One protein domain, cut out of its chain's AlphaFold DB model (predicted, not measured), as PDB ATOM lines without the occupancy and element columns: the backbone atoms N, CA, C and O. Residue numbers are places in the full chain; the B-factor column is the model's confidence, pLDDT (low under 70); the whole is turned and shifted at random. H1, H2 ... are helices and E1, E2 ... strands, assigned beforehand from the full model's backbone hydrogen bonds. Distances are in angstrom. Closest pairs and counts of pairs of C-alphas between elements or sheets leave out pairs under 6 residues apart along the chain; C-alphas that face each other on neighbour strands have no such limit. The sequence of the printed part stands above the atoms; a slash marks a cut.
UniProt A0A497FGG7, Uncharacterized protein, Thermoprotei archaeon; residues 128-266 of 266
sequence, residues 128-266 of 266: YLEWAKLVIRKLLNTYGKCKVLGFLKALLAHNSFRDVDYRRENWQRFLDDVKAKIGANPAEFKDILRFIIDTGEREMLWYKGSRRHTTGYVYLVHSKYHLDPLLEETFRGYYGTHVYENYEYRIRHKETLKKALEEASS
ATOM      1  N   TYR A 128     -23.417 -28.756  26.964       94.06
ATOM      2  CA  TYR A 128     -22.238 -29.618  26.962       94.06
ATOM      3  C   TYR A 128     -22.386 -30.783  27.940       94.06
ATOM      4  O   TYR A 128     -22.115 -31.920  27.568       94.06
ATOM      5  N   LEU A 129     -22.908 -30.549  29.150       94.44
ATOM      6  CA  LEU A 129     -23.205 -31.624  30.106       94.44
ATOM      7  C   LEU A 129     -24.163 -32.666  29.511       94.44
ATOM      8  O   LEU A 129     -23.933 -33.870  29.633       94.44
ATOM      9  N   GLU A 130     -25.246 -32.213  28.875       94.50
ATOM     10  CA  GLU A 130     -26.206 -33.110  28.225       94.50
ATOM     11  C   GLU A 130     -25.561 -33.923  27.107       94.50
ATOM     12  O   GLU A 130     -25.749 -35.140  27.037       94.50
ATOM     13  N   TRP A 131     -24.777 -33.260  26.258       94.69
ATOM     14  CA  TRP A 131     -24.068 -33.911  25.169       94.69
ATOM     15  C   TRP A 131     -23.043 -34.931  25.672       94.69
ATOM     16  O   TRP A 131     -23.082 -36.099  25.282       94.69
ATOM     17  N   ALA A 132     -22.188 -34.528  26.613       95.06
ATOM     18  CA  ALA A 132     -21.165 -35.373  27.210       95.06
ATOM     19  C   ALA A 132     -21.767 -36.633  27.838       95.06
ATOM     20  O   ALA A 132     -21.252 -37.730  27.630       95.06
ATOM     21  N   LYS A 133     -22.900 -36.518  28.542       95.25
ATOM     22  CA  LYS A 133     -23.622 -37.679  29.086       95.25
ATOM     23  C   LYS A 133     -24.038 -38.673  28.005       95.25
ATOM     24  O   LYS A 133     -23.871 -39.877  28.198       95.25
ATOM     25  N   LEU A 134     -24.591 -38.192  26.892       93.06
ATOM     26  CA  LEU A 134     -25.013 -39.053  25.784       93.06
ATOM     27  C   LEU A 134     -23.815 -39.773  25.161       93.06
ATOM     28  O   LEU A 134     -23.849 -40.995  24.997       93.06
ATOM     29  N   VAL A 135     -22.739 -39.035  24.883       92.75
ATOM     30  CA  VAL A 135     -21.511 -39.592  24.304       92.75
ATOM     31  C   VAL A 135     -20.872 -40.606  25.251       92.75
ATOM     32  O   VAL A 135     -20.594 -41.731  24.840       92.75
ATOM     33  N   ILE A 136     -20.706 -40.269  26.533       95.12
ATOM     34  CA  ILE A 136     -20.122 -41.171  27.534       95.12
ATOM     35  C   ILE A 136     -20.948 -42.453  27.641       95.12
ATOM     36  O   ILE A 136     -20.374 -43.535  27.559       95.12
ATOM     37  N   ARG A 137     -22.282 -42.377  27.742       94.31
ATOM     38  CA  ARG A 137     -23.145 -43.576  27.770       94.31
ATOM     39  C   ARG A 137     -22.951 -44.455  26.536       94.31
ATOM     40  O   ARG A 137     -22.813 -45.670  26.671       94.31
ATOM     41  N   LYS A 138     -22.876 -43.853  25.345       91.19
ATOM     42  CA  LYS A 138     -22.605 -44.585  24.099       91.19
ATOM     43  C   LYS A 138     -21.259 -45.312  24.159       91.19
ATOM     44  O   LYS A 138     -21.182 -46.489  23.808       91.19
ATOM     45  N   LEU A 139     -20.215 -44.649  24.650       91.88
ATOM     46  CA  LEU A 139     -18.886 -45.245  24.794       91.88
ATOM     47  C   LEU A 139     -18.858 -46.362  25.839       91.88
ATOM     48  O   LEU A 139     -18.280 -47.413  25.569       91.88
ATOM     49  N   LEU A 140     -19.514 -46.175  26.989       92.75
ATOM     50  CA  LEU A 140     -19.624 -47.193  28.039       92.75
ATOM     51  C   LEU A 140     -20.272 -48.476  27.509       92.75
ATOM     52  O   LEU A 140     -19.787 -49.566  27.809       92.75
ATOM     53  N   ASN A 141     -21.315 -48.342  26.686       90.62
ATOM     54  CA  ASN A 141     -21.991 -49.475  26.055       90.62
ATOM     55  C   ASN A 141     -21.133 -50.156  24.979       90.62
ATOM     56  O   ASN A 141     -21.247 -51.360  24.784       90.62
ATOM     57  N   THR A 142     -20.274 -49.398  24.289       89.50
ATOM     58  CA  THR A 142     -19.467 -49.909  23.168       89.50
ATOM     59  C   THR A 142     -18.177 -50.591  23.638       89.50
ATOM     60  O   THR A 142     -17.848 -51.675  23.172       89.50
ATOM     61  N   TYR A 143     -17.446 -49.967  24.566       88.94
ATOM     62  CA  TYR A 143     -16.097 -50.386  24.984       88.94
ATOM     63  C   TYR A 143     -16.035 -50.932  26.416       88.94
ATOM     64  O   TYR A 143     -14.980 -51.355  26.893       88.94
ATOM     65  N   GLY A 144     -17.164 -50.929  27.122       88.81
ATOM     66  CA  GLY A 144     -17.267 -51.410  28.490       88.81
ATOM     67  C   GLY A 144     -16.932 -50.349  29.540       88.81
ATOM     68  O   GLY A 144     -16.034 -49.511  29.397       88.81
ATOM     69  N   LYS A 145     -17.656 -50.437  30.660       90.50
ATOM     70  CA  LYS A 145     -17.632 -49.459  31.756       90.50
ATOM     71  C   LYS A 145     -16.228 -49.211  32.315       90.50
ATOM     72  O   LYS A 145     -15.807 -48.064  32.427       90.50
ATOM     73  N   CYS A 146     -15.482 -50.270  32.632       90.31
ATOM     74  CA  CYS A 146     -14.172 -50.142  33.278       90.31
ATOM     75  C   CYS A 146     -13.150 -49.374  32.423       90.31
ATOM     76  O   CYS A 146     -12.404 -48.558  32.960       90.31
ATOM     77  N   LYS A 147     -13.138 -49.593  31.102       93.38
ATOM     78  CA  LYS A 147     -12.128 -49.017  30.202       93.38
ATOM     79  C   LYS A 147     -12.361 -47.532  29.965       93.38
ATOM     80  O   LYS A 147     -11.456 -46.728  30.167       93.38
ATOM     81  N   VAL A 148     -13.591 -47.164  29.609       93.81
ATOM     82  CA  VAL A 148     -13.965 -45.768  29.335       93.81
ATOM     83  C   VAL A 148     -13.864 -44.916  30.597       93.81
ATOM     84  O   VAL A 148     -13.274 -43.837  30.557       93.81
ATOM     85  N   LEU A 149     -14.365 -45.410  31.738       93.56
ATOM     86  CA  LEU A 149     -14.231 -44.685  33.005       93.56
ATOM     87  C   LEU A 149     -12.776 -44.594  33.455       93.56
ATOM     88  O   LEU A 149     -12.370 -43.539  33.935       93.56
ATOM     89  N   GLY A 150     -11.994 -45.666  33.301       93.88
ATOM     90  CA  GLY A 150     -10.570 -45.663  33.622       93.88
ATOM     91  C   GLY A 150      -9.809 -44.612  32.816       93.88
ATOM     92  O   GLY A 150      -9.081 -43.809  33.395       93.88
ATOM     93  N   PHE A 151     -10.051 -44.562  31.503       95.25
ATOM     94  CA  PHE A 151      -9.445 -43.578  30.612       95.25
ATOM     95  C   PHE A 151      -9.835 -42.145  30.992       95.25
ATOM     96  O   PHE A 151      -8.968 -41.309  31.238       95.25
ATOM     97  N   LEU A 152     -11.137 -41.857  31.081       95.44
ATOM     98  CA  LEU A 152     -11.622 -40.498  31.326       95.44
ATOM     99  C   LEU A 152     -11.251 -39.992  32.725       95.44
ATOM    100  O   LEU A 152     -10.850 -38.840  32.864       95.44
ATOM    101  N   LYS A 153     -11.295 -40.843  33.760       95.50
ATOM    102  CA  LYS A 153     -10.819 -40.469  35.103       95.50
ATOM    103  C   LYS A 153      -9.324 -40.176  35.111       95.50
ATOM    104  O   LYS A 153      -8.914 -39.209  35.748       95.50
ATOM    105  N   ALA A 154      -8.523 -40.978  34.407       95.19
ATOM    106  CA  ALA A 154      -7.095 -40.721  34.278       95.19
ATOM    107  C   ALA A 154      -6.842 -39.391  33.558       95.19
ATOM    108  O   ALA A 154      -6.080 -38.578  34.065       95.19
ATOM    109  N   LEU A 155      -7.535 -39.122  32.448       94.69
ATOM    110  CA  LEU A 155      -7.419 -37.860  31.712       94.69
ATOM    111  C   LEU A 155      -7.765 -36.649  32.595       94.69
ATOM    112  O   LEU A 155      -6.982 -35.706  32.703       94.69
ATOM    113  N   LEU A 156      -8.908 -36.701  33.283       93.62
ATOM    114  CA  LEU A 156      -9.411 -35.614  34.129       93.62
ATOM    115  C   LEU A 156      -8.631 -35.447  35.442       93.62
ATOM    116  O   LEU A 156      -8.812 -34.441  36.133       93.62
ATOM    117  N   ALA A 157      -7.745 -36.381  35.801       93.56
ATOM    118  CA  ALA A 157      -6.811 -36.188  36.909       93.56
ATOM    119  C   ALA A 157      -5.770 -35.097  36.593       93.56
ATOM    120  O   ALA A 157      -5.251 -34.454  37.505       93.56
ATOM    121  N   HIS A 158      -5.523 -34.822  35.311       89.69
ATOM    122  CA  HIS A 158      -4.582 -33.804  34.857       89.69
ATOM    123  C   HIS A 158      -5.294 -32.490  34.512       89.69
ATOM    124  O   HIS A 158      -6.488 -32.453  34.217       89.69
ATOM    125  N   ASN A 159      -4.567 -31.375  34.606       84.75
ATOM    126  CA  ASN A 159      -5.013 -30.079  34.074       84.75
ATOM    127  C   ASN A 159      -4.451 -29.854  32.665       84.75
ATOM    128  O   ASN A 159      -5.144 -29.337  31.791       84.75
ATOM    129  N   SER A 160      -3.198 -30.257  32.452       88.00
ATOM    130  CA  SER A 160      -2.522 -30.192  31.165       88.00
ATOM    131  C   SER A 160      -1.338 -31.160  31.094       88.00
ATOM    132  O   SER A 160      -0.866 -31.655  32.121       88.00
ATOM    133  N   PHE A 161      -0.864 -31.405  29.873       88.88
ATOM    134  CA  PHE A 161       0.349 -32.148  29.540       88.88
ATOM    135  C   PHE A 161       1.254 -31.216  28.740       88.88
ATOM    136  O   PHE A 161       0.905 -30.841  27.624       88.88
ATOM    137  N   ARG A 162       2.380 -30.799  29.321       84.94
ATOM    138  CA  ARG A 162       3.321 -29.868  28.686       84.94
ATOM    139  C   ARG A 162       4.590 -30.596  28.280       84.94
ATOM    140  O   ARG A 162       5.190 -31.266  29.112       84.94
ATOM    141  N   ASP A 163       5.032 -30.373  27.055       80.12
ATOM    142  CA  ASP A 163       6.299 -30.854  26.524       80.12
ATOM    143  C   ASP A 163       7.152 -29.668  26.063       80.12
ATOM    144  O   ASP A 163       6.678 -28.754  25.380       80.12
ATOM    145  N   VAL A 164       8.421 -29.689  26.468       68.25
ATOM    146  CA  VAL A 164       9.461 -28.780  25.971       68.25
ATOM    147  C   VAL A 164      10.123 -29.472  24.774       68.25
ATOM    148  O   VAL A 164      10.315 -30.688  24.800       68.25
ATOM    149  N   ASP A 165      10.422 -28.729  23.709       66.06
ATOM    150  CA  ASP A 165      11.109 -29.220  22.499       66.06
ATOM    151  C   ASP A 165      10.339 -30.275  21.674       66.06
ATOM    152  O   ASP A 165      10.934 -31.143  21.036       66.06
ATOM    153  N   TYR A 166       9.003 -30.207  21.657       63.94
ATOM    154  CA  TYR A 166       8.127 -30.994  20.764       63.94
ATOM    155  C   TYR A 166       8.186 -32.530  20.877       63.94
ATOM    156  O   TYR A 166       7.560 -33.226  20.076       63.94
ATOM    157  N   ARG A 167       8.870 -33.094  21.879       67.31
ATOM    158  CA  ARG A 167       9.058 -34.554  21.970       67.31
ATOM    159  C   ARG A 167       7.798 -35.344  22.348       67.31
ATOM    160  O   ARG A 167       7.809 -36.566  22.242       67.31
ATOM    161  N   ARG A 168       6.717 -34.665  22.766       72.19
ATOM    162  CA  ARG A 168       5.423 -35.259  23.177       72.19
ATOM    163  C   ARG A 168       5.565 -36.394  24.208       72.19
ATOM    164  O   ARG A 168       4.722 -37.287  24.279       72.19
ATOM    165  N   GLU A 169       6.640 -36.381  24.997       83.38
ATOM    166  CA  GLU A 169       6.999 -37.489  25.885       83.38
ATOM    167  C   GLU A 169       6.000 -37.630  27.029       83.38
ATOM    168  O   GLU A 169       5.609 -38.746  27.361       83.38
ATOM    169  N   ASN A 170       5.553 -36.519  27.617       86.25
ATOM    170  CA  ASN A 170       4.613 -36.555  28.736       86.25
ATOM    171  C   ASN A 170       3.238 -37.060  28.296       86.25
ATOM    172  O   ASN A 170       2.623 -37.860  29.000       86.25
ATOM    173  N   TRP A 171       2.781 -36.635  27.117       88.06
ATOM    174  CA  TRP A 171       1.547 -37.145  26.529       88.06
ATOM    175  C   TRP A 171       1.641 -38.638  26.205       88.06
ATOM    176  O   TRP A 171       0.768 -39.407  26.602       88.06
ATOM    177  N   GLN A 172       2.720 -39.073  25.547       89.50
ATOM    178  CA  GLN A 172       2.885 -40.478  25.176       89.50
ATOM    179  C   GLN A 172       3.008 -41.388  26.404       89.50
ATOM    180  O   GLN A 172       2.330 -42.411  26.467       89.50
ATOM    181  N   ARG A 173       3.785 -40.982  27.421       90.94
ATOM    182  CA  ARG A 173       3.891 -41.714  28.696       90.94
ATOM    183  C   ARG A 173       2.528 -41.876  29.369       90.94
ATOM    184  O   ARG A 173       2.202 -42.966  29.823       90.94
ATOM    185  N   PHE A 174       1.707 -40.822  29.382       93.19
ATOM    186  CA  PHE A 174       0.336 -40.906  29.888       93.19
ATOM    187  C   PHE A 174      -0.500 -41.939  29.116       93.19
ATOM    188  O   PHE A 174      -1.175 -42.766  29.733       93.19
ATOM    189  N   LEU A 175      -0.447 -41.923  27.780       92.88
ATOM    190  CA  LEU A 175      -1.190 -42.879  26.957       92.88
ATOM    191  C   LEU A 175      -0.747 -44.325  27.217       92.88
ATOM    192  O   LEU A 175      -1.600 -45.206  27.347       92.88
ATOM    193  N   ASP A 176       0.558 -44.560  27.335       92.75
ATOM    194  CA  ASP A 176       1.123 -45.883  27.603       92.75
ATOM    195  C   ASP A 176       0.705 -46.401  28.992       92.75
ATOM    196  O   ASP A 176       0.229 -47.536  29.119       92.75
ATOM    197  N   ASP A 177       0.769 -45.542  30.014       94.25
ATOM    198  CA  ASP A 177       0.336 -45.855  31.379       94.25
ATOM    199  C   ASP A 177      -1.158 -46.195  31.445       94.25
ATOM    200  O   ASP A 177      -1.569 -47.152  32.113       94.25
ATOM    201  N   VAL A 178      -2.000 -45.409  30.769       94.25
ATOM    202  CA  VAL A 178      -3.450 -45.635  30.755       94.25
ATOM    203  C   VAL A 178      -3.787 -46.915  30.004       94.25
ATOM    204  O   VAL A 178      -4.592 -47.700  30.507       94.25
ATOM    205  N   LYS A 179      -3.150 -47.170  28.855       94.19
ATOM    206  CA  LYS A 179      -3.329 -48.410  28.090       94.19
ATOM    207  C   LYS A 179      -3.053 -49.640  28.952       94.19
ATOM    208  O   LYS A 179      -3.866 -50.566  28.964       94.19
ATOM    209  N   ALA A 180      -1.949 -49.621  29.701       92.88
ATOM    210  CA  ALA A 180      -1.588 -50.698  30.617       92.88
ATOM    211  C   ALA A 180      -2.632 -50.873  31.734       92.88
ATOM    212  O   ALA A 180      -3.053 -51.994  32.014       92.88
ATOM    213  N   LYS A 181      -3.104 -49.771  32.333       93.56
ATOM    214  CA  LYS A 181      -4.081 -49.800  33.436       93.56
ATOM    215  C   LYS A 181      -5.465 -50.293  33.025       93.56
ATOM    216  O   LYS A 181      -6.095 -51.014  33.792       93.56
ATOM    217  N   ILE A 182      -5.962 -49.894  31.853       93.06
ATOM    218  CA  ILE A 182      -7.314 -50.275  31.413       93.06
ATOM    219  C   ILE A 182      -7.359 -51.647  30.728       93.06
ATOM    220  O   ILE A 182      -8.447 -52.143  30.441       93.06
ATOM    221  N   GLY A 183      -6.199 -52.255  30.451       90.12
ATOM    222  CA  GLY A 183      -6.105 -53.582  29.841       90.12
ATOM    223  C   GLY A 183      -6.692 -53.657  28.428       90.12
ATOM    224  O   GLY A 183      -7.184 -54.709  28.023       90.12
ATOM    225  N   ALA A 184      -6.695 -52.545  27.687       89.62
ATOM    226  CA  ALA A 184      -7.180 -52.514  26.310       89.62
ATOM    227  C   ALA A 184      -6.113 -53.064  25.354       89.62
ATOM    228  O   ALA A 184      -4.930 -52.718  25.447       89.62
ATOM    229  N   ASN A 185      -6.529 -53.893  24.396       91.62
ATOM    230  CA  ASN A 185      -5.621 -54.327  23.333       91.62
ATOM    231  C   ASN A 185      -5.271 -53.133  22.407       91.62
ATOM    232  O   ASN A 185      -5.965 -52.117  22.429       91.62
ATOM    233  N   PRO A 186      -4.205 -53.203  21.583       91.00
ATOM    234  CA  PRO A 186      -3.771 -52.057  20.777       91.00
ATOM    235  C   PRO A 186      -4.830 -51.487  19.821       91.00
ATOM    236  O   PRO A 186      -4.908 -50.268  19.680       91.00
ATOM    237  N   ALA A 187      -5.640 -52.337  19.183       90.62
ATOM    238  CA  ALA A 187      -6.684 -51.901  18.254       90.62
ATOM    239  C   ALA A 187      -7.849 -51.226  18.990       90.62
ATOM    240  O   ALA A 187      -8.252 -50.124  18.632       90.62
ATOM    241  N   GLU A 188      -8.320 -51.844  20.073       90.31
ATOM    242  CA  GLU A 188      -9.363 -51.285  20.931       90.31
ATOM    243  C   GLU A 188      -8.923 -49.961  21.564       90.31
ATOM    244  O   GLU A 188      -9.687 -49.001  21.592       90.31
ATOM    245  N   PHE A 189      -7.678 -49.877  22.040       92.12
ATOM    246  CA  PHE A 189      -7.153 -48.641  22.612       92.12
ATOM    247  C   PHE A 189      -7.116 -47.521  21.575       92.12
ATOM    248  O   PHE A 189      -7.561 -46.414  21.862       92.12
ATOM    249  N   LYS A 190      -6.655 -47.813  20.351       90.62
ATOM    250  CA  LYS A 190      -6.662 -46.847  19.246       90.62
ATOM    251  C   LYS A 190      -8.074 -46.335  18.952       90.62
ATOM    252  O   LYS A 190      -8.251 -45.138  18.736       90.62
ATOM    253  N   ASP A 191      -9.071 -47.214  18.993       89.19
ATOM    254  CA  ASP A 191     -10.468 -46.816  18.858       89.19
ATOM    255  C   ASP A 191     -10.919 -45.909  20.006       89.19
ATOM    256  O   ASP A 191     -11.437 -44.825  19.746       89.19
ATOM    257  N   ILE A 192     -10.668 -46.286  21.263       90.75
ATOM    258  CA  ILE A 192     -10.995 -45.454  22.433       90.75
ATOM    259  C   ILE A 192     -10.385 -44.050  22.292       90.75
ATOM    260  O   ILE A 192     -11.086 -43.061  22.505       90.75
ATOM    261  N   LEU A 193      -9.117 -43.945  21.878       90.50
ATOM    262  CA  LEU A 193      -8.465 -42.653  21.633       90.50
ATOM    263  C   LEU A 193      -9.201 -41.845  20.559       90.50
ATOM    264  O   LEU A 193      -9.549 -40.692  20.799       90.50
ATOM    265  N   ARG A 194      -9.509 -42.462  19.414       87.94
ATOM    266  CA  ARG A 194     -10.255 -41.824  18.319       87.94
ATOM    267  C   ARG A 194     -11.626 -41.304  18.768       87.94
ATOM    268  O   ARG A 194     -12.095 -40.258  18.328       87.94
ATOM    269  N   PHE A 195     -12.307 -42.020  19.652       87.56
ATOM    270  CA  PHE A 195     -13.637 -41.608  20.093       87.56
ATOM    271  C   PHE A 195     -13.633 -40.581  21.229       87.56
ATOM    272  O   PHE A 195     -14.618 -39.859  21.376       87.56
ATOM    273  N   ILE A 196     -12.561 -40.503  22.019       88.12
ATOM    274  CA  ILE A 196     -12.495 -39.602  23.176       88.12
ATOM    275  C   ILE A 196     -11.695 -38.330  22.872       88.12
ATOM    276  O   ILE A 196     -12.109 -37.268  23.325       88.12
ATOM    277  N   ILE A 197     -10.600 -38.400  22.106       85.75
ATOM    278  CA  ILE A 197      -9.585 -37.329  22.033       85.75
ATOM    279  C   ILE A 197      -8.950 -37.093  20.639       85.75
ATOM    280  O   ILE A 197      -7.868 -36.520  20.599       85.75
ATOM    281  N   ASP A 198      -9.521 -37.597  19.534       72.44
ATOM    282  CA  ASP A 198      -8.775 -37.882  18.284       72.44
ATOM    283  C   ASP A 198      -7.766 -36.817  17.817       72.44
ATOM    284  O   ASP A 198      -8.052 -35.637  17.686       72.44
ATOM    285  N   THR A 199      -6.556 -37.263  17.492       60.47
ATOM    286  CA  THR A 199      -5.384 -36.400  17.243       60.47
ATOM    287  C   THR A 199      -5.107 -36.169  15.750       60.47
ATOM    288  O   THR A 199      -3.974 -35.868  15.370       60.47
ATOM    289  N   GLY A 200      -6.132 -36.330  14.904       63.06
ATOM    290  CA  GLY A 200      -6.056 -36.204  13.442       63.06
ATOM    291  C   GLY A 200      -6.742 -34.966  12.852       63.06
ATOM    292  O   GLY A 200      -6.248 -34.425  11.865       63.06
ATOM    293  N   GLU A 201      -7.819 -34.474  13.469       71.31
ATOM    294  CA  GLU A 201      -8.530 -33.258  13.050       71.31
ATOM    295  C   GLU A 201      -8.402 -32.172  14.115       71.31
ATOM    296  O   GLU A 201      -8.616 -32.407  15.308       71.31
ATOM    297  N   ARG A 202      -8.045 -30.960  13.682       81.56
ATOM    298  CA  ARG A 202      -7.920 -29.816  14.580       81.56
ATOM    299  C   ARG A 202      -8.427 -28.530  13.946       81.56
ATOM    300  O   ARG A 202      -8.093 -28.226  12.803       81.56
ATOM    301  N   GLU A 203      -9.174 -27.750  14.716       83.50
ATOM    302  CA  GLU A 203      -9.679 -26.438  14.309       83.50
ATOM    303  C   GLU A 203      -8.873 -25.339  15.010       83.50
ATOM    304  O   GLU A 203      -8.746 -25.340  16.233       83.50
ATOM    305  N   MET A 204      -8.303 -24.390  14.256       83.44
ATOM    306  CA  MET A 204      -7.628 -23.238  14.864       83.44
ATOM    307  C   MET A 204      -8.671 -22.328  15.512       83.44
ATOM    308  O   MET A 204      -9.520 -21.770  14.821       83.44
ATOM    309  N   LEU A 205      -8.571 -22.128  16.824       79.44
ATOM    310  CA  LEU A 205      -9.500 -21.270  17.552       79.44
ATOM    311  C   LEU A 205      -9.016 -19.817  17.598       79.44
ATOM    312  O   LEU A 205      -9.768 -18.899  17.275       79.44
ATOM    313  N   TRP A 206      -7.763 -19.586  18.003       76.56
ATOM    314  CA  TRP A 206      -7.163 -18.249  17.978       76.56
ATOM    315  C   TRP A 206      -5.638 -18.272  17.977       76.56
ATOM    316  O   TRP A 206      -4.970 -19.231  18.376       76.56
ATOM    317  N   TYR A 207      -5.098 -17.128  17.567       74.50
ATOM    318  CA  TYR A 207      -3.698 -16.775  17.701       74.50
ATOM    319  C   TYR A 207      -3.422 -16.094  19.046       74.50
ATOM    320  O   TYR A 207      -4.222 -15.307  19.556       74.50
ATOM    321  N   LYS A 208      -2.244 -16.359  19.603       69.06
ATOM    322  CA  LYS A 208      -1.776 -15.865  20.893       69.06
ATOM    323  C   LYS A 208      -0.415 -15.196  20.733       69.06
ATOM    324  O   LYS A 208       0.516 -15.806  20.221       69.06
ATOM    325  N   GLY A 209      -0.281 -13.964  21.220       63.22
ATOM    326  CA  GLY A 209       0.982 -13.214  21.221       63.22
ATOM    327  C   GLY A 209       0.926 -11.919  20.410       63.22
ATOM    328  O   GLY A 209      -0.133 -11.488  19.962       63.22
ATOM    329  N   SER A 210       2.079 -11.279  20.217       57.28
ATOM    330  CA  SER A 210       2.243 -10.078  19.383       57.28
ATOM    331  C   SER A 210       3.403 -10.287  18.409       57.28
ATOM    332  O   SER A 210       4.246 -11.144  18.644       57.28
ATOM    333  N   ARG A 211       3.504  -9.485  17.337       50.59
ATOM    334  CA  ARG A 211       4.630  -9.559  16.376       50.59
ATOM    335  C   ARG A 211       6.029  -9.405  17.014       50.59
ATOM    336  O   ARG A 211       7.013  -9.616  16.318       50.59
ATOM    337  N   ARG A 212       6.135  -9.003  18.293       51.91
ATOM    338  CA  ARG A 212       7.402  -8.747  19.006       51.91
ATOM    339  C   ARG A 212       7.744  -9.765  20.111       51.91
ATOM    340  O   ARG A 212       8.852  -9.702  20.629       51.91
ATOM    341  N   HIS A 213       6.842 -10.683  20.477       57.59
ATOM    342  CA  HIS A 213       7.032 -11.639  21.587       57.59
ATOM    343  C   HIS A 213       6.436 -13.017  21.269       57.59
ATOM    344  O   HIS A 213       5.827 -13.186  20.219       57.59
ATOM    345  N   THR A 214       6.619 -13.986  22.179       60.88
ATOM    346  CA  THR A 214       6.188 -15.390  22.069       60.88
ATOM    347  C   THR A 214       4.863 -15.548  21.320       60.88
ATOM    348  O   THR A 214       3.829 -15.041  21.759       60.88
ATOM    349  N   THR A 215       4.914 -16.253  20.194       73.25
ATOM    350  CA  THR A 215       3.788 -16.459  19.277       73.25
ATOM    351  C   THR A 215       3.253 -17.871  19.439       73.25
ATOM    352  O   THR A 215       4.044 -18.806  19.532       73.25
ATOM    353  N   GLY A 216       1.941 -18.060  19.451       78.25
ATOM    354  CA  GLY A 216       1.347 -19.375  19.628       78.25
ATOM    355  C   GLY A 216      -0.029 -19.509  19.004       78.25
ATOM    356  O   GLY A 216      -0.708 -18.513  18.757       78.25
ATOM    357  N   TYR A 217      -0.442 -20.746  18.772       84.81
ATOM    358  CA  TYR A 217      -1.758 -21.080  18.238       84.81
ATOM    359  C   TYR A 217      -2.460 -22.030  19.193       84.81
ATOM    360  O   TYR A 217      -1.822 -22.927  19.750       84.81
ATOM    361  N   VAL A 218      -3.761 -21.822  19.368       84.69
ATOM    362  CA  VAL A 218      -4.628 -22.732  20.112       84.69
ATOM    363  C   VAL A 218      -5.551 -23.427  19.129       84.69
ATOM    364  O   VAL A 218      -6.240 -22.766  18.350       84.69
ATOM    365  N   TYR A 219      -5.555 -24.750  19.185       87.75
ATOM    366  CA  TYR A 219      -6.391 -25.608  18.368       87.75
ATOM    367  C   TYR A 219      -7.360 -26.400  19.245       87.75
ATOM    368  O   TYR A 219      -6.999 -26.868  20.327       87.75
ATOM    369  N   LEU A 220      -8.584 -26.570  18.758       87.44
ATOM    370  CA  LEU A 220      -9.508 -27.576  19.254       87.44
ATOM    371  C   LEU A 220      -9.146 -28.915  18.632       87.44
ATOM    372  O   LEU A 220      -9.035 -29.001  17.412       87.44
ATOM    373  N   VAL A 221      -8.954 -29.931  19.464       88.00
ATOM    374  CA  VAL A 221      -8.676 -31.296  19.018       88.00
ATOM    375  C   VAL A 221     -10.001 -32.048  19.012       88.00
ATOM    376  O   VAL A 221     -10.592 -32.255  20.076       88.00
ATOM    377  N   HIS A 222     -10.488 -32.392  17.819       86.69
ATOM    378  CA  HIS A 222     -11.803 -33.001  17.672       86.69
ATOM    379  C   HIS A 222     -11.742 -34.508  17.870       86.69
ATOM    380  O   HIS A 222     -10.947 -35.187  17.236       86.69
ATOM    381  N   SER A 223     -12.625 -35.048  18.702       87.75
ATOM    382  CA  SER A 223     -12.889 -36.479  18.758       87.75
ATOM    383  C   SER A 223     -14.068 -36.851  17.868       87.75
ATOM    384  O   SER A 223     -14.929 -36.027  17.569       87.75
ATOM    385  N   LYS A 224     -14.170 -38.128  17.484       85.69
ATOM    386  CA  LYS A 224     -15.213 -38.585  16.547       85.69
ATOM    387  C   LYS A 224     -16.655 -38.284  16.992       85.69
ATOM    388  O   LYS A 224     -17.542 -38.167  16.153       85.69
ATOM    389  N   TYR A 225     -16.918 -38.198  18.296       87.06
ATOM    390  CA  TYR A 225     -18.240 -37.824  18.822       87.06
ATOM    391  C   TYR A 225     -18.294 -36.406  19.383       87.06
ATOM    392  O   TYR A 225     -19.239 -36.069  20.095       87.06
ATOM    393  N   HIS A 226     -17.293 -35.583  19.081       89.69
ATOM    394  CA  HIS A 226     -17.207 -34.209  19.545       89.69
ATOM    395  C   HIS A 226     -17.368 -34.082  21.066       89.69
ATOM    396  O   HIS A 226     -18.079 -33.211  21.569       89.69
ATOM    397  N   LEU A 227     -16.759 -35.012  21.816       91.44
ATOM    398  CA  LEU A 227     -16.594 -34.832  23.261       91.44
ATOM    399  C   LEU A 227     -15.554 -33.737  23.525       91.44
ATOM    400  O   LEU A 227     -15.655 -33.026  24.519       91.44
ATOM    401  N   ASP A 228     -14.571 -33.638  22.626       90.00
ATOM    402  CA  ASP A 228     -13.563 -32.585  22.519       90.00
ATOM    403  C   ASP A 228     -12.994 -32.134  23.874       90.00
ATOM    404  O   ASP A 228     -13.042 -30.954  24.217       90.00
ATOM    405  N   PRO A 229     -12.454 -33.058  24.695       91.12
ATOM    406  CA  PRO A 229     -11.965 -32.728  26.030       91.12
ATOM    407  C   PRO A 229     -10.589 -32.048  26.003       91.12
ATOM    408  O   PRO A 229     -10.063 -31.712  27.065       91.12
ATOM    409  N   LEU A 230      -9.979 -31.861  24.824       89.75
ATOM    410  CA  LEU A 230      -8.613 -31.367  24.664       89.75
ATOM    411  C   LEU A 230      -8.524 -30.090  23.829       89.75
ATOM    412  O   LEU A 230      -9.151 -29.944  22.781       89.75
ATOM    413  N   LEU A 231      -7.641 -29.203  24.275       88.25
ATOM    414  CA  LEU A 231      -7.058 -28.133  23.475       88.25
ATOM    415  C   LEU A 231      -5.581 -28.433  23.239       88.25
ATOM    416  O   LEU A 231      -4.882 -28.861  24.156       88.25
ATOM    417  N   GLU A 232      -5.102 -28.161  22.035       88.31
ATOM    418  CA  GLU A 232      -3.686 -28.181  21.680       88.31
ATOM    419  C   GLU A 232      -3.171 -26.738  21.619       88.31
ATOM    420  O   GLU A 232      -3.622 -25.938  20.803       88.31
ATOM    421  N   GLU A 233      -2.218 -26.388  22.480       86.38
ATOM    422  CA  GLU A 233      -1.529 -25.101  22.463       86.38
ATOM    423  C   GLU A 233      -0.093 -25.277  21.963       86.38
ATOM    424  O   GLU A 233       0.690 -26.064  22.499       86.38
ATOM    425  N   THR A 234       0.274 -24.482  20.965       85.00
ATOM    426  CA  THR A 234       1.646 -24.372  20.460       85.00
ATOM    427  C   THR A 234       2.210 -23.013  20.839       85.00
ATOM    428  O   THR A 234       1.512 -22.001  20.750       85.00
ATOM    429  N   PHE A 235       3.467 -22.967  21.270       78.94
ATOM    430  CA  PHE A 235       4.163 -21.734  21.621       78.94
ATOM    431  C   PHE A 235       5.542 -21.723  20.994       78.94
ATOM    432  O   PHE A 235       6.278 -22.691  21.126       78.94
ATOM    433  N   ARG A 236       5.933 -20.591  20.426       75.25
ATOM    434  CA  ARG A 236       7.294 -20.305  19.993       75.25
ATOM    435  C   ARG A 236       7.794 -19.089  20.753       75.25
ATOM    436  O   ARG A 236       7.247 -17.998  20.591       75.25
ATOM    437  N   GLY A 237       8.797 -19.282  21.601       69.88
ATOM    438  CA  GLY A 237       9.455 -18.217  22.352       69.88
ATOM    439  C   GLY A 237      10.865 -17.943  21.838       69.88
ATOM    440  O   GLY A 237      11.486 -18.796  21.207       69.88
ATOM    441  N   TYR A 238      11.361 -16.741  22.125       68.06
ATOM    442  CA  TYR A 238      12.712 -16.307  21.773       68.06
ATOM    443  C   TYR A 238      13.471 -15.954  23.053       68.06
ATOM    444  O   TYR A 238      12.997 -15.132  23.840       68.06
ATOM    445  N   TYR A 239      14.638 -16.564  23.268       61.75
ATOM    446  CA  TYR A 239      15.570 -16.193  24.336       61.75
ATOM    447  C   TYR A 239      16.957 -15.952  23.728       61.75
ATOM    448  O   TYR A 239      17.683 -16.888  23.395       61.75
ATOM    449  N   GLY A 240      17.311 -14.681  23.509       71.88
ATOM    450  CA  GLY A 240      18.499 -14.322  22.727       71.88
ATOM    451  C   GLY A 240      18.379 -14.806  21.276       71.88
ATOM    452  O   GLY A 240      17.427 -14.453  20.588       71.88
ATOM    453  N   THR A 241      19.332 -15.625  20.818       68.75
ATOM    454  CA  THR A 241      19.305 -16.276  19.490       68.75
ATOM    455  C   THR A 241      18.579 -17.624  19.479       68.75
ATOM    456  O   THR A 241      18.394 -18.200  18.411       68.75
ATOM    457  N   HIS A 242      18.193 -18.152  20.643       65.56
ATOM    458  CA  HIS A 242      17.581 -19.472  20.747       65.56
ATOM    459  C   HIS A 242      16.061 -19.378  20.605       65.56
ATOM    460  O   HIS A 242      15.398 -18.602  21.300       65.56
ATOM    461  N   VAL A 243      15.524 -20.197  19.702       70.31
ATOM    462  CA  VAL A 243      14.088 -20.411  19.524       70.31
ATOM    463  C   VAL A 243      13.728 -21.689  20.265       70.31
ATOM    464  O   VAL A 243      14.313 -22.731  19.989       70.31
ATOM    465  N   TYR A 244      12.781 -21.608  21.196       72.00
ATOM    466  CA  TYR A 244      12.203 -22.790  21.831       72.00
ATOM    467  C   TYR A 244      10.735 -22.908  21.447       72.00
ATOM    468  O   TYR A 244      10.009 -21.908  21.375       72.00
ATOM    469  N   GLU A 245      10.305 -24.141  21.208       72.94
ATOM    470  CA  GLU A 245       8.925 -24.462  20.886       72.94
ATOM    471  C   GLU A 245       8.345 -25.354  21.979       72.94
ATOM    472  O   GLU A 245       8.846 -26.446  22.243       72.94
ATOM    473  N   ASN A 246       7.293 -24.866  22.632       78.06
ATOM    474  CA  ASN A 246       6.573 -25.624  23.643       78.06
ATOM    475  C   ASN A 246       5.247 -26.104  23.078       78.06
ATOM    476  O   ASN A 246       4.561 -25.390  22.339       78.06
ATOM    477  N   TYR A 247       4.878 -27.296  23.512       83.19
ATOM    478  CA  TYR A 247       3.637 -27.945  23.162       83.19
ATOM    479  C   TYR A 247       2.866 -28.253  24.444       83.19
ATOM    480  O   TYR A 247       3.442 -28.747  25.412       83.19
ATOM    481  N   GLU A 248       1.576 -27.938  24.499       86.44
ATOM    482  CA  GLU A 248       0.753 -28.209  25.676       86.44
ATOM    483  C   GLU A 248      -0.629 -28.723  25.262       86.44
ATOM    484  O   GLU A 248      -1.359 -28.034  24.559       86.44
ATOM    485  N   TYR A 249      -1.016 -29.907  25.739       88.50
ATOM    486  CA  TYR A 249      -2.414 -30.336  25.727       88.50
ATOM    487  C   TYR A 249      -3.099 -29.863  27.004       88.50
ATOM    488  O   TYR A 249      -2.620 -30.158  28.099       88.50
ATOM    489  N   ARG A 250      -4.230 -29.168  26.900       87.94
ATOM    490  CA  ARG A 250      -5.039 -28.754  28.055       87.94
ATOM    491  C   ARG A 250      -6.378 -29.454  28.080       87.94
ATOM    492  O   ARG A 250      -7.012 -29.601  27.041       87.94
ATOM    493  N   ILE A 251      -6.818 -29.811  29.280       88.88
ATOM    494  CA  ILE A 251      -8.157 -30.354  29.485       88.88
ATOM    495  C   ILE A 251      -9.171 -29.203  29.497       88.88
ATOM    496  O   ILE A 251      -9.002 -28.249  30.261       88.88
ATOM    497  N   ARG A 252     -10.227 -29.299  28.682       87.69
ATOM    498  CA  ARG A 252     -11.402 -28.402  28.706       87.69
ATOM    499  C   ARG A 252     -12.629 -29.116  29.277       87.69
ATOM    500  O   ARG A 252     -12.663 -30.343  29.307       87.69
ATOM    501  N   HIS A 253     -13.605 -28.334  29.745       89.88
ATOM    502  CA  HIS A 253     -14.853 -28.821  30.356       89.88
ATOM    503  C   HIS A 253     -14.641 -29.852  31.473       89.88
ATOM    504  O   HIS A 253     -15.380 -30.827  31.603       89.88
ATOM    505  N   LYS A 254     -13.565 -29.695  32.240       90.62
ATOM    506  CA  LYS A 254     -13.083 -30.688  33.188       90.62
ATOM    507  C   LYS A 254     -14.114 -31.008  34.272       90.62
ATOM    508  O   LYS A 254     -14.354 -32.187  34.534       90.62
ATOM    509  N   GLU A 255     -14.694 -30.004  34.923       90.12
ATOM    510  CA  GLU A 255     -15.657 -30.222  36.012       90.12
ATOM    511  C   GLU A 255     -16.998 -30.743  35.476       90.12
ATOM    512  O   GLU A 255     -17.584 -31.661  36.056       90.12
ATOM    513  N   THR A 256     -17.436 -30.277  34.311       92.69
ATOM    514  CA  THR A 256     -18.634 -30.766  33.637       92.69
ATOM    515  C   THR A 256     -18.460 -32.193  33.140       92.69
ATOM    516  O   THR A 256     -19.385 -32.989  33.278       92.69
ATOM    517  N   LEU A 257     -17.285 -32.575  32.634       94.19
ATOM    518  CA  LEU A 257     -16.975 -33.962  32.280       94.19
ATOM    519  C   LEU A 257     -16.933 -34.870  33.508       94.19
ATOM    520  O   LEU A 257     -17.443 -35.988  33.441       94.19
ATOM    521  N   LYS A 258     -16.381 -34.411  34.641       94.44
ATOM    522  CA  LYS A 258     -16.452 -35.161  35.910       94.44
ATOM    523  C   LYS A 258     -17.903 -35.403  36.317       94.44
ATOM    524  O   LYS A 258     -18.282 -36.548  36.552       94.44
ATOM    525  N   LYS A 259     -18.725 -34.351  36.305       93.94
ATOM    526  CA  LYS A 259     -20.160 -34.444  36.597       93.94
ATOM    527  C   LYS A 259     -20.874 -35.388  35.621       93.94
ATOM    528  O   LYS A 259     -21.621 -36.270  36.037       93.94
ATOM    529  N   ALA A 260     -20.594 -35.274  34.323       94.88
ATOM    530  CA  ALA A 260     -21.151 -36.155  33.299       94.88
ATOM    531  C   ALA A 260     -20.778 -37.626  33.541       94.88
ATOM    532  O   ALA A 260     -21.624 -38.501  33.376       94.88
ATOM    533  N   LEU A 261     -19.537 -37.903  33.955       94.31
ATOM    534  CA  LEU A 261     -19.070 -39.252  34.275       94.31
ATOM    535  C   LEU A 261     -19.779 -39.845  35.481       94.31
ATOM    536  O   LEU A 261     -20.172 -41.008  35.424       94.31
ATOM    537  N   GLU A 262     -19.938 -39.080  36.557       92.38
ATOM    538  CA  GLU A 262     -20.649 -39.518  37.763       92.38
ATOM    539  C   GLU A 262     -22.100 -39.895  37.433       92.38
ATOM    540  O   GLU A 262     -22.566 -40.989  37.763       92.38
ATOM    541  N   GLU A 263     -22.779 -39.037  36.672       91.94
ATOM    542  CA  GLU A 263     -24.182 -39.221  36.297       91.94
ATOM    543  C   GLU A 263     -24.404 -40.257  35.179       91.94
ATOM    544  O   GLU A 263     -25.502 -40.792  35.038       91.94
ATOM    545  N   ALA A 264     -23.394 -40.543  34.351       87.25
ATOM    546  CA  ALA A 264     -23.447 -41.608  33.344       87.25
ATOM    547  C   ALA A 264     -23.022 -42.979  33.897       87.25
ATOM    548  O   ALA A 264     -23.284 -43.999  33.262       87.25
ATOM    549  N   SER A 265     -22.344 -43.002  35.049       76.31
ATOM    550  CA  SER A 265     -21.897 -44.229  35.724       76.31
ATOM    551  C   SER A 265     -22.903 -44.777  36.731       76.31
ATOM    552  O   SER A 265     -22.719 -45.918  37.173       76.31
ATOM    553  N   SER A 266     -23.883 -43.958  37.115       67.62
ATOM    554  CA  SER A 266     -25.014 -44.313  37.977       67.62
ATOM    555  C   SER A 266     -26.057 -45.087  37.182       67.62
ATOM    556  O   SER A 266     -26.493 -46.140  37.691       67.62
TER     557      SER A 266
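AT A GLANCE: This is residues 128 to 266 of the 266 residues of an uncharacterized protein of Thermoprotei archaeon (UniProt A0A497FGG7). The domain is long, with a cluster of helices at one end and a twisted sheet of five strands that makes the other. H1, H2, H4 and H5 gather at the helical end, H3 runs from that cluster along the sheet's edge strand E1, and the hairpin of E4 and E5 reaches to the far end. The printed part has 139 residues, with five named helices and five named strands in the order H1 H2 E1 H3 H4 E2 E3 E4 E5 H5, and its class is mixed, helices and strands. The sheet's order is E1 E5 E4 E3 E2, antiparallel throughout, and E2 E3 E4 E5 form a meander, each strand the antiparallel neighbour of the one before. The whole is compact by its radius of gyration of the C-alphas, 16.4 A, yet elongated in outline, spanning 54 by 30 by 23 A.

IN THESE COORDINATES: H1, residues 128 to 143, begins with C-alpha 128 at (-22.238, -29.618, 26.962) and is 21.7 A from first to last C-alpha. H2 is residues 145 to 157, and E1 is residues 160 to 164. H3, residues 169 to 182, is 20.0 A long, and H4 is residues 186 to 197. E2 is residues 202 to 208, and E3, residues 215 to 221, is 19.4 A long. E4, residues 230 to 239, is 28.6 A long. E5 begins with C-alpha 242 at (17.581, -19.472, 20.747), ends at residue 251 and is 29.3 A long. H5, residues 254 to 265, ends with C-alpha 265 at (-21.897, -44.229, 35.724).

HOW THE PARTS SIT: H1 and H2 form a helical hairpin at a steep tilt of 45 degrees, opposite ways; residues 136 to 140 of H1 touch residues 148 to 149 of H2, the closest C-alphas being Leu 140 and Val 148, 6.0 A apart. H1 touches H5 at a steep tilt of 50 degrees, the same way, with the C-alphas of Lys 133 and Ala 260 closest at 5.1 A. H2 touches H5 at a shallow tilt of 18 degrees, opposite ways, closest at the C-alphas of Leu 156 and Lys 254, 6.2 A. H3 touches H2 with residues 178 to 182 alone, and the closest C-alphas, Lys 147 and Ile 182, are 5.1 A apart. H4 only just touches H1, with 3 pairs of C-alphas within 8 A, the closest being Tyr 143 and Ile 192 at 7.5 A. H3 is on the sheet at a height of 12.3 A, over E1, and runs along the strands at 19 degrees on the local plane; its line rises 38 degrees out of that plane, only just short of standing up from the sheet. H2 only grazes the sheet with residues 155 to 157, while H1, H4 and H5 are not on it, H4 only just, with 4 pairs of C-alphas within 10 A. Across the sheet, N 161 and O 249 of E1 and E5 are 2.8 A apart, N 233 and O 248 of E4 and E5 2.8 A, N 219 and O 232 of E3 and E4 2.8 A, and N 205 and O 218 of E2 and E3 2.9 A, each within hydrogen-bond range. In H1, H2, H3, H4 and H5 every O i to N i+4 pair is within hydrogen-bond range.

THE WHOLE: The two C-alphas farthest apart, Thr 241 and Ser 266, are 55.6 A from each other. The printed part has no cut and no long link; E2 to E3 and E3 to E4 are short links and the others are tight. The mean pLDDT of the printed part is 84.8, and it is under 70 at residues 164 to 167, 199 to 200, 208 to 214, 237 to 239, 241 to 242 and 266.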